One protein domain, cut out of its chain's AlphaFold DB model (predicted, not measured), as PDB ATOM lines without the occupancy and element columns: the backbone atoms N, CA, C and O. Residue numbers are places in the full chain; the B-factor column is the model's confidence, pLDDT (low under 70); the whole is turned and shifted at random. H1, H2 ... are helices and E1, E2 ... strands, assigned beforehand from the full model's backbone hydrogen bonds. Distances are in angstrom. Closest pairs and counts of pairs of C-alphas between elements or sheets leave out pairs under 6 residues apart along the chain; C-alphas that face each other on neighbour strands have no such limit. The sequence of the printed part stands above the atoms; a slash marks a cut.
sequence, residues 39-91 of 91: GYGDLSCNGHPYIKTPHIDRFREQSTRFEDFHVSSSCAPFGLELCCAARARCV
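Overview. This is residues 39 to 91 of the 91 residues of the protein "Sulfatase domain-containing protein" of Pontiella desulfatans (UniProt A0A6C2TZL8). Little regular structure is present: a short two-stranded ribbon, E1 beside E2, lies between helix H1 with the winding stretch 39 to 53 at one end and small helix H2 at the other. The 53 printed residues hold two named helices and two named strands, in the order H1, E1, H2, E2; the class is mixed, with only 19 residues in named elements. The whole is loose, radius of gyration of the C-alphas 13.2 A, spanning 31 by 23 by 16 A.

Along the chain. Find E1, residues 66 to 69, from C-alpha 66 at (-10.547, -19.736, 9.654), 5.8 A long; E2, residues 88 to 90, runs 6.4 A. H1, residues 54 to 61, starts at (-16.609, -2.109, 11.178) and runs 10.9 A; H2, residues 81 to 84, runs 5.2 A.

Arrangement. E1 and E2 are antiparallel at 165 degrees; look for N 89 and O 68, 3.2 A apart. H1 is apart from H2 and E2. In H1 every O i to N i+4 pair is within hydrogen-bond range; H2 is too short for one.

Size, cuts and confidence. The C-alphas of Tyr 50 and Cys 84 are farthest apart, 32.8 A. The printed part has no cut; the link E1 to H2 is long. Residues 72 to 91 have pLDDT under 70.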
ATOM      1  N   GLY A  39      -2.777  -8.464   4.560       85.19
ATOM      2  CA  GLY A  39      -2.133  -9.220   5.624       85.19
ATOM      3  C   GLY A  39      -3.069  -9.532   6.795       85.19
ATOM      4  O   GLY A  39      -4.078  -8.866   7.031       85.19
ATOM      5  N   TYR A  40      -2.694 -10.525   7.612       85.31
ATOM      6  CA  TYR A  40      -3.457 -10.891   8.815       85.31
ATOM      7  C   TYR A  40      -3.617  -9.711   9.792       85.31
ATOM      8  O   TYR A  40      -4.653  -9.580  10.436       85.31
ATOM      9  N   GLY A  41      -2.618  -8.829   9.894       87.19
ATOM     10  CA  GLY A  41      -2.632  -7.681  10.805       87.19
ATOM     11  C   GLY A  41      -3.470  -6.483  10.348       87.19
ATOM     12  O   GLY A  41      -3.646  -5.558  11.136       87.19
ATOM     13  N   ASP A  42      -4.001  -6.486   9.124       89.38
ATOM     14  CA  ASP A  42      -4.608  -5.287   8.525       89.38
ATOM     15  C   ASP A  42      -6.076  -5.071   8.927       89.38
ATOM     16  O   ASP A  42      -6.644  -4.002   8.701       89.38
ATOM     17  N   LEU A  43      -6.710  -6.068   9.550       90.88
ATOM     18  CA  LEU A  43      -8.105  -6.009   9.994       90.88
ATOM     19  C   LEU A  43      -8.208  -5.590  11.466       90.88
ATOM     20  O   LEU A  43      -7.486  -6.118  12.317       90.88
ATOM     21  N   SER A  44      -9.171  -4.723  11.815       92.12
ATOM     22  CA  SER A  44      -9.392  -4.351  13.227       92.12
ATOM     23  C   SER A  44      -9.761  -5.550  14.089       92.12
ATOM     24  O   SER A  44      -9.279  -5.660  15.214       92.12
ATOM     25  N   CYS A  45     -10.538  -6.499  13.561       88.88
ATOM     26  CA  CYS A  45     -10.855  -7.733  14.281       88.88
ATOM     27  C   CYS A  45      -9.640  -8.637  14.576       88.88
ATOM     28  O   CYS A  45      -9.754  -9.546  15.398       88.88
ATOM     29  N   ASN A  46      -8.486  -8.397  13.946       89.38
ATOM     30  CA  ASN A  46      -7.225  -9.079  14.254       89.38
ATOM     31  C   ASN A  46      -6.317  -8.257  15.187       89.38
ATOM     32  O   ASN A  46      -5.182  -8.650  15.443       89.38
ATOM     33  N   GLY A  47      -6.830  -7.156  15.749       87.94
ATOM     34  CA  GLY A  47      -6.146  -6.360  16.766       87.94
ATOM     35  C   GLY A  47      -5.375  -5.158  16.225       87.94
ATOM     36  O   GLY A  47      -4.506  -4.642  16.927       87.94
ATOM     37  N   HIS A  48      -5.661  -4.691  15.004       91.00
ATOM     38  CA  HIS A  48      -4.977  -3.516  14.470       91.00
ATOM     39  C   HIS A  48      -5.296  -2.253  15.304       91.00
ATOM     40  O   HIS A  48      -6.468  -1.908  15.459       91.00
ATOM     41  N   PRO A  49      -4.290  -1.508  15.813       89.69
ATOM     42  CA  PRO A  49      -4.527  -0.318  16.644       89.69
ATOM     43  C   PRO A  49      -5.181   0.885  15.944       89.69
ATOM     44  O   PRO A  49      -5.746   1.737  16.631       89.69
ATOM     45  N   TYR A  50      -5.089   0.999  14.612       92.81
ATOM     46  CA  TYR A  50      -5.474   2.222  13.889       92.81
ATOM     47  C   TYR A  50      -6.541   1.997  12.819       92.81
ATOM     48  O   TYR A  50      -7.478   2.793  12.715       92.81
ATOM     49  N   ILE A  51      -6.412   0.934  12.020       92.94
ATOM     50  CA  ILE A  51      -7.389   0.620  10.976       92.94
ATOM     51  C   ILE A  51      -8.676   0.143  11.637       92.94
ATOM     52  O   ILE A  51      -8.643  -0.651  12.570       92.94
ATOM     53  N   LYS A  52      -9.812   0.647  11.148       94.00
ATOM     54  CA  LYS A  52     -11.152   0.266  11.597       94.00
ATOM     55  C   LYS A  52     -11.915  -0.335  10.425       94.00
ATOM     56  O   LYS A  52     -12.172   0.357   9.444       94.00
ATOM     57  N   THR A  53     -12.330  -1.590  10.552       94.75
ATOM     58  CA  THR A  53     -13.105  -2.327   9.547       94.75
ATOM     59  C   THR A  53     -14.475  -2.746  10.094       94.75
ATOM     60  O   THR A  53     -14.772  -3.935  10.159       94.75
ATOM     61  N   PRO A  54     -15.370  -1.801  10.451       94.56
ATOM     62  CA  PRO A  54     -16.609  -2.109  11.178       94.56
ATOM     63  C   PRO A  54     -17.567  -3.040  10.418       94.56
ATOM     64  O   PRO A  54     -18.325  -3.789  11.032       94.56
ATOM     65  N   HIS A  55     -17.549  -3.012   9.081       95.19
ATOM     66  CA  HIS A  55     -18.363  -3.910   8.257       95.19
ATOM     67  C   HIS A  55     -17.814  -5.341   8.232       95.19
ATOM     68  O   HIS A  55     -18.597  -6.284   8.312       95.19
ATOM     69  N   ILE A  56     -16.488  -5.499   8.173       93.19
ATOM     70  CA  ILE A  56     -15.827  -6.811   8.216       93.19
ATOM     71  C   ILE A  56     -15.939  -7.399   9.623       93.19
ATOM     72  O   ILE A  56     -16.230  -8.580   9.769       93.19
ATOM     73  N   ASP A  57     -15.803  -6.570  10.657       92.50
ATOM     74  CA  ASP A  57     -15.931  -6.992  12.052       92.50
ATOM     75  C   ASP A  57     -17.348  -7.505  12.350       92.50
ATOM     76  O   ASP A  57     -17.511  -8.570  12.939       92.50
ATOM     77  N   ARG A  58     -18.386  -6.815  11.854       94.25
ATOM     78  CA  ARG A  58     -19.769  -7.311  11.937       94.25
ATOM     79  C   ARG A  58     -19.958  -8.609  11.153       94.25
ATOM     80  O   ARG A  58     -20.643  -9.512  11.617       94.25
ATOM     81  N   PHE A  59     -19.376  -8.699   9.957       92.44
ATOM     82  CA  PHE A  59     -19.477  -9.903   9.136       92.44
ATOM     83  C   PHE A  59     -18.802 -11.104   9.807       92.44
ATOM     84  O   PHE A  59     -19.331 -12.213   9.756       92.44
ATOM     85  N   ARG A  60     -17.685 -10.876  10.506       89.81
ATOM     86  CA  ARG A  60     -16.989 -11.885  11.306       89.81
ATOM     87  C   ARG A  60     -17.888 -12.491  12.384       89.81
ATOM     88  O   ARG A  60     -17.852 -13.700  12.553       89.81
ATOM     89  N   GLU A  61     -18.690 -11.695  13.091       90.81
ATOM     90  CA  GLU A  61     -19.601 -12.200  14.137       90.81
ATOM     91  C   GLU A  61     -20.705 -13.120  13.587       90.81
ATOM     92  O   GLU A  61     -21.272 -13.925  14.321       90.81
ATOM     93  N   GLN A  62     -21.014 -13.003  12.295       93.31
ATOM     94  CA  GLN A  62     -22.085 -13.742  11.622       93.31
ATOM     95  C   GLN A  62     -21.572 -14.919  10.783       93.31
ATOM     96  O   GLN A  62     -22.372 -15.619  10.161       93.31
ATOM     97  N   SER A  63     -20.255 -15.127  10.740       89.56
ATOM     98  CA  SER A  63     -19.601 -16.056   9.820       89.56
ATOM     99  C   SER A  63     -18.722 -17.055  10.563       89.56
ATOM    100  O   SER A  63     -18.196 -16.772  11.635       89.56
ATOM    101  N   THR A  64     -18.499 -18.219   9.958       89.81
ATOM    102  CA  THR A  64     -17.431 -19.127  10.394       89.81
ATOM    103  C   THR A  64     -16.080 -18.564   9.961       89.81
ATOM    104  O   THR A  64     -15.920 -18.160   8.808       89.81
ATOM    105  N   ARG A  65     -15.104 -18.540  10.875       86.44
ATOM    106  CA  ARG A  65     -13.765 -17.992  10.624       86.44
ATOM    107  C   ARG A  65     -12.728 -19.106  10.564       86.44
ATOM    108  O   ARG A  65     -12.747 -20.037  11.364       86.44
ATOM    109  N   PHE A  66     -11.772 -18.949   9.657       87.50
ATOM    110  CA  PHE A  66     -10.547 -19.736   9.654       87.50
ATOM    111  C   PHE A  66      -9.429 -18.918  10.299       87.50
ATOM    112  O   PHE A  66      -9.071 -17.855   9.796       87.50
ATOM    113  N   GLU A  67      -8.912 -19.378  11.434       83.88
ATOM    114  CA  GLU A  67      -7.807 -18.701  12.143       83.88
ATOM    115  C   GLU A  67      -6.434 -19.106  11.625       83.88
ATOM    116  O   GLU A  67      -5.491 -18.322  11.650       83.88
ATOM    117  N   ASP A  68      -6.357 -20.339  11.148       83.75
ATOM    118  CA  ASP A  68      -5.159 -20.995  10.658       83.75
ATOM    119  C   ASP A  68      -5.398 -21.313   9.179       83.75
ATOM    120  O   ASP A  68      -5.742 -22.442   8.831       83.75
ATOM    121  N   PHE A  69      -5.382 -20.263   8.349       82.00
ATOM    122  CA  PHE A  69      -5.495 -20.333   6.892       82.00
ATOM    123  C   PHE A  69      -4.156 -19.922   6.288       82.00
ATOM    124  O   PHE A  69      -3.739 -18.770   6.399       82.00
ATOM    125  N   HIS A  70      -3.480 -20.875   5.653       79.00
ATOM    126  CA  HIS A  70      -2.178 -20.652   5.039       79.00
ATOM    127  C   HIS A  70      -2.267 -20.695   3.518       79.00
ATOM    128  O   HIS A  70      -2.906 -21.583   2.956       79.00
ATOM    129  N   VAL A  71      -1.567 -19.762   2.876       72.44
ATOM    130  CA  VAL A  71      -1.353 -19.722   1.427       72.44
ATOM    131  C   VAL A  71       0.113 -20.023   1.125       72.44
ATOM    132  O   VAL A  71       1.007 -19.615   1.871       72.44
ATOM    133  N   SER A  72       0.381 -20.768   0.054       67.62
ATOM    134  CA  SER A  72       1.744 -20.940  -0.457       67.62
ATOM    135  C   SER A  72       2.231 -19.627  -1.068       67.62
ATOM    136  O   SER A  72       1.477 -18.997  -1.790       67.62
ATOM    137  N   SER A  73       3.483 -19.229  -0.836       56.75
ATOM    138  CA  SER A  73       4.051 -17.948  -1.298       56.75
ATOM    139  C   SER A  73       4.454 -17.925  -2.786       56.75
ATOM    140  O   SER A  73       5.422 -17.253  -3.148       56.75
ATOM    141  N   SER A  74       3.817 -18.725  -3.642       53.53
ATOM    142  CA  SER A  74       4.235 -18.904  -5.037       53.53
ATOM    143  C   SER A  74       3.265 -18.180  -5.948       53.53
ATOM    144  O   SER A  74       2.389 -18.829  -6.515       53.53
ATOM    145  N   CYS A  75       3.504 -16.879  -6.129       52.53
ATOM    146  CA  CYS A  75       2.759 -15.970  -6.997       52.53
ATOM    147  C   CYS A  75       2.613 -16.536  -8.430       52.53
ATOM    148  O   CYS A  75       3.382 -16.238  -9.343       52.53
ATOM    149  N   ALA A  76       1.647 -17.433  -8.610       47.62
ATOM    150  CA  ALA A  76       1.139 -17.907  -9.880       47.62
ATOM    151  C   ALA A  76       0.034 -16.923 -10.289       47.62
ATOM    152  O   ALA A  76      -0.701 -16.453  -9.421       47.62
ATOM    153  N   PRO A  77      -0.087 -16.572 -11.580       44.56
ATOM    154  CA  PRO A  77      -0.826 -15.391 -12.026       44.56
ATOM    155  C   PRO A  77      -2.235 -15.310 -11.415       44.56
ATOM    156  O   PRO A  77      -3.070 -16.161 -11.708       44.56
ATOM    157  N   PHE A  78      -2.435 -14.301 -10.551       47.41
ATOM    158  CA  PHE A  78      -3.647 -13.620 -10.043       47.41
ATOM    159  C   PHE A  78      -5.003 -14.359  -9.910       47.41
ATOM    160  O   PHE A  78      -6.028 -13.719  -9.698       47.41
ATOM    161  N   GLY A  79      -5.065 -15.688  -9.983       50.19
ATOM    162  CA  GLY A  79      -6.344 -16.408  -9.918       50.19
ATOM    163  C   GLY A  79      -6.282 -17.883  -9.537       50.19
ATOM    164  O   GLY A  79      -7.330 -18.519  -9.460       50.19
ATOM    165  N   LEU A  80      -5.092 -18.446  -9.298       45.47
ATOM    166  CA  LEU A  80      -4.914 -19.889  -9.073       45.47
ATOM    167  C   LEU A  80      -4.486 -20.282  -7.651       45.47
ATOM    168  O   LEU A  80      -4.602 -21.455  -7.300       45.47
ATOM    169  N   GLU A  81      -4.047 -19.350  -6.802       49.34
ATOM    170  CA  GLU A  81      -3.550 -19.706  -5.461       49.34
ATOM    171  C   GLU A  81      -4.652 -20.109  -4.469       49.34
ATOM    172  O   GLU A  81      -4.399 -20.953  -3.610       49.34
ATOM    173  N   LEU A  82      -5.895 -19.632  -4.636       51.22
ATOM    174  CA  LEU A  82      -7.039 -20.099  -3.832       51.22
ATOM    175  C   LEU A  82      -7.274 -21.620  -3.984       51.22
ATOM    176  O   LEU A  82      -7.811 -22.256  -3.080       51.22
ATOM    177  N   CYS A  83      -6.841 -22.221  -5.102       43.78
ATOM    178  CA  CYS A  83      -6.979 -23.655  -5.364       43.78
ATOM    179  C   CYS A  83      -5.817 -24.510  -4.836       43.78
ATOM    180  O   CYS A  83      -6.008 -25.710  -4.641       43.78
ATOM    181  N   CYS A  84      -4.613 -23.959  -4.645       40.94
ATOM    182  CA  CYS A  84      -3.407 -24.799  -4.626       40.94
ATOM    183  C   CYS A  84      -2.971 -25.370  -3.272       40.94
ATOM    184  O   CYS A  84      -2.141 -26.270  -3.294       40.94
ATOM    185  N   ALA A  85      -3.542 -24.942  -2.143       45.69
ATOM    186  CA  ALA A  85      -3.700 -25.724  -0.903       45.69
ATOM    187  C   ALA A  85      -3.869 -24.768   0.275       45.69
ATOM    188  O   ALA A  85      -2.895 -24.198   0.757       45.69
ATOM    189  N   ALA A  86      -5.085 -24.670   0.801       53.38
ATOM    190  CA  ALA A  86      -5.298 -24.071   2.104       53.38
ATOM    191  C   ALA A  86      -5.713 -25.155   3.093       53.38
ATOM    192  O   ALA A  86      -6.834 -25.666   3.070       53.38
ATOM    193  N   ARG A  87      -4.790 -25.512   3.988       53.28
ATOM    194  CA  ARG A  87      -5.190 -26.102   5.262       53.28
ATOM    195  C   ARG A  87      -5.841 -24.969   6.044       53.28
ATOM    196  O   ARG A  87      -5.186 -23.969   6.308       53.28
ATOM    197  N   ALA A  88      -7.124 -25.122   6.340       58.12
ATOM    198  CA  ALA A  88      -7.915 -24.135   7.049       58.12
ATOM    199  C   ALA A  88      -8.559 -24.811   8.263       58.12
ATOM    200  O   ALA A  88      -9.288 -25.794   8.109       58.12
ATOM    201  N   ARG A  89      -8.269 -24.334   9.476       51.44
ATOM    202  CA  ARG A  89      -8.965 -24.797  10.689       51.44
ATOM    203  C   ARG A  89     -10.131 -23.860  10.994       51.44
ATOM    204  O   ARG A  89      -9.896 -22.693  11.303       51.44
ATOM    205  N   CYS A  90     -11.361 -24.371  10.909       47.09
ATOM    206  CA  CYS A  90     -12.541 -23.666  11.412       47.09
ATOM    207  C   CYS A  90     -12.502 -23.604  12.941       47.09
ATOM    208  O   CYS A  90     -12.197 -24.614  13.586       47.09
ATOM    209  N   VAL A  91     -12.882 -22.454  13.486       55.06
ATOM    210  CA  VAL A  91     -13.307 -22.268  14.881       55.06
ATOM    211  C   VAL A  91     -14.745 -21.781  14.929       55.06
ATOM    212  O   VAL A  91     -15.177 -21.110  13.960       55.06
TER     213      VAL A  91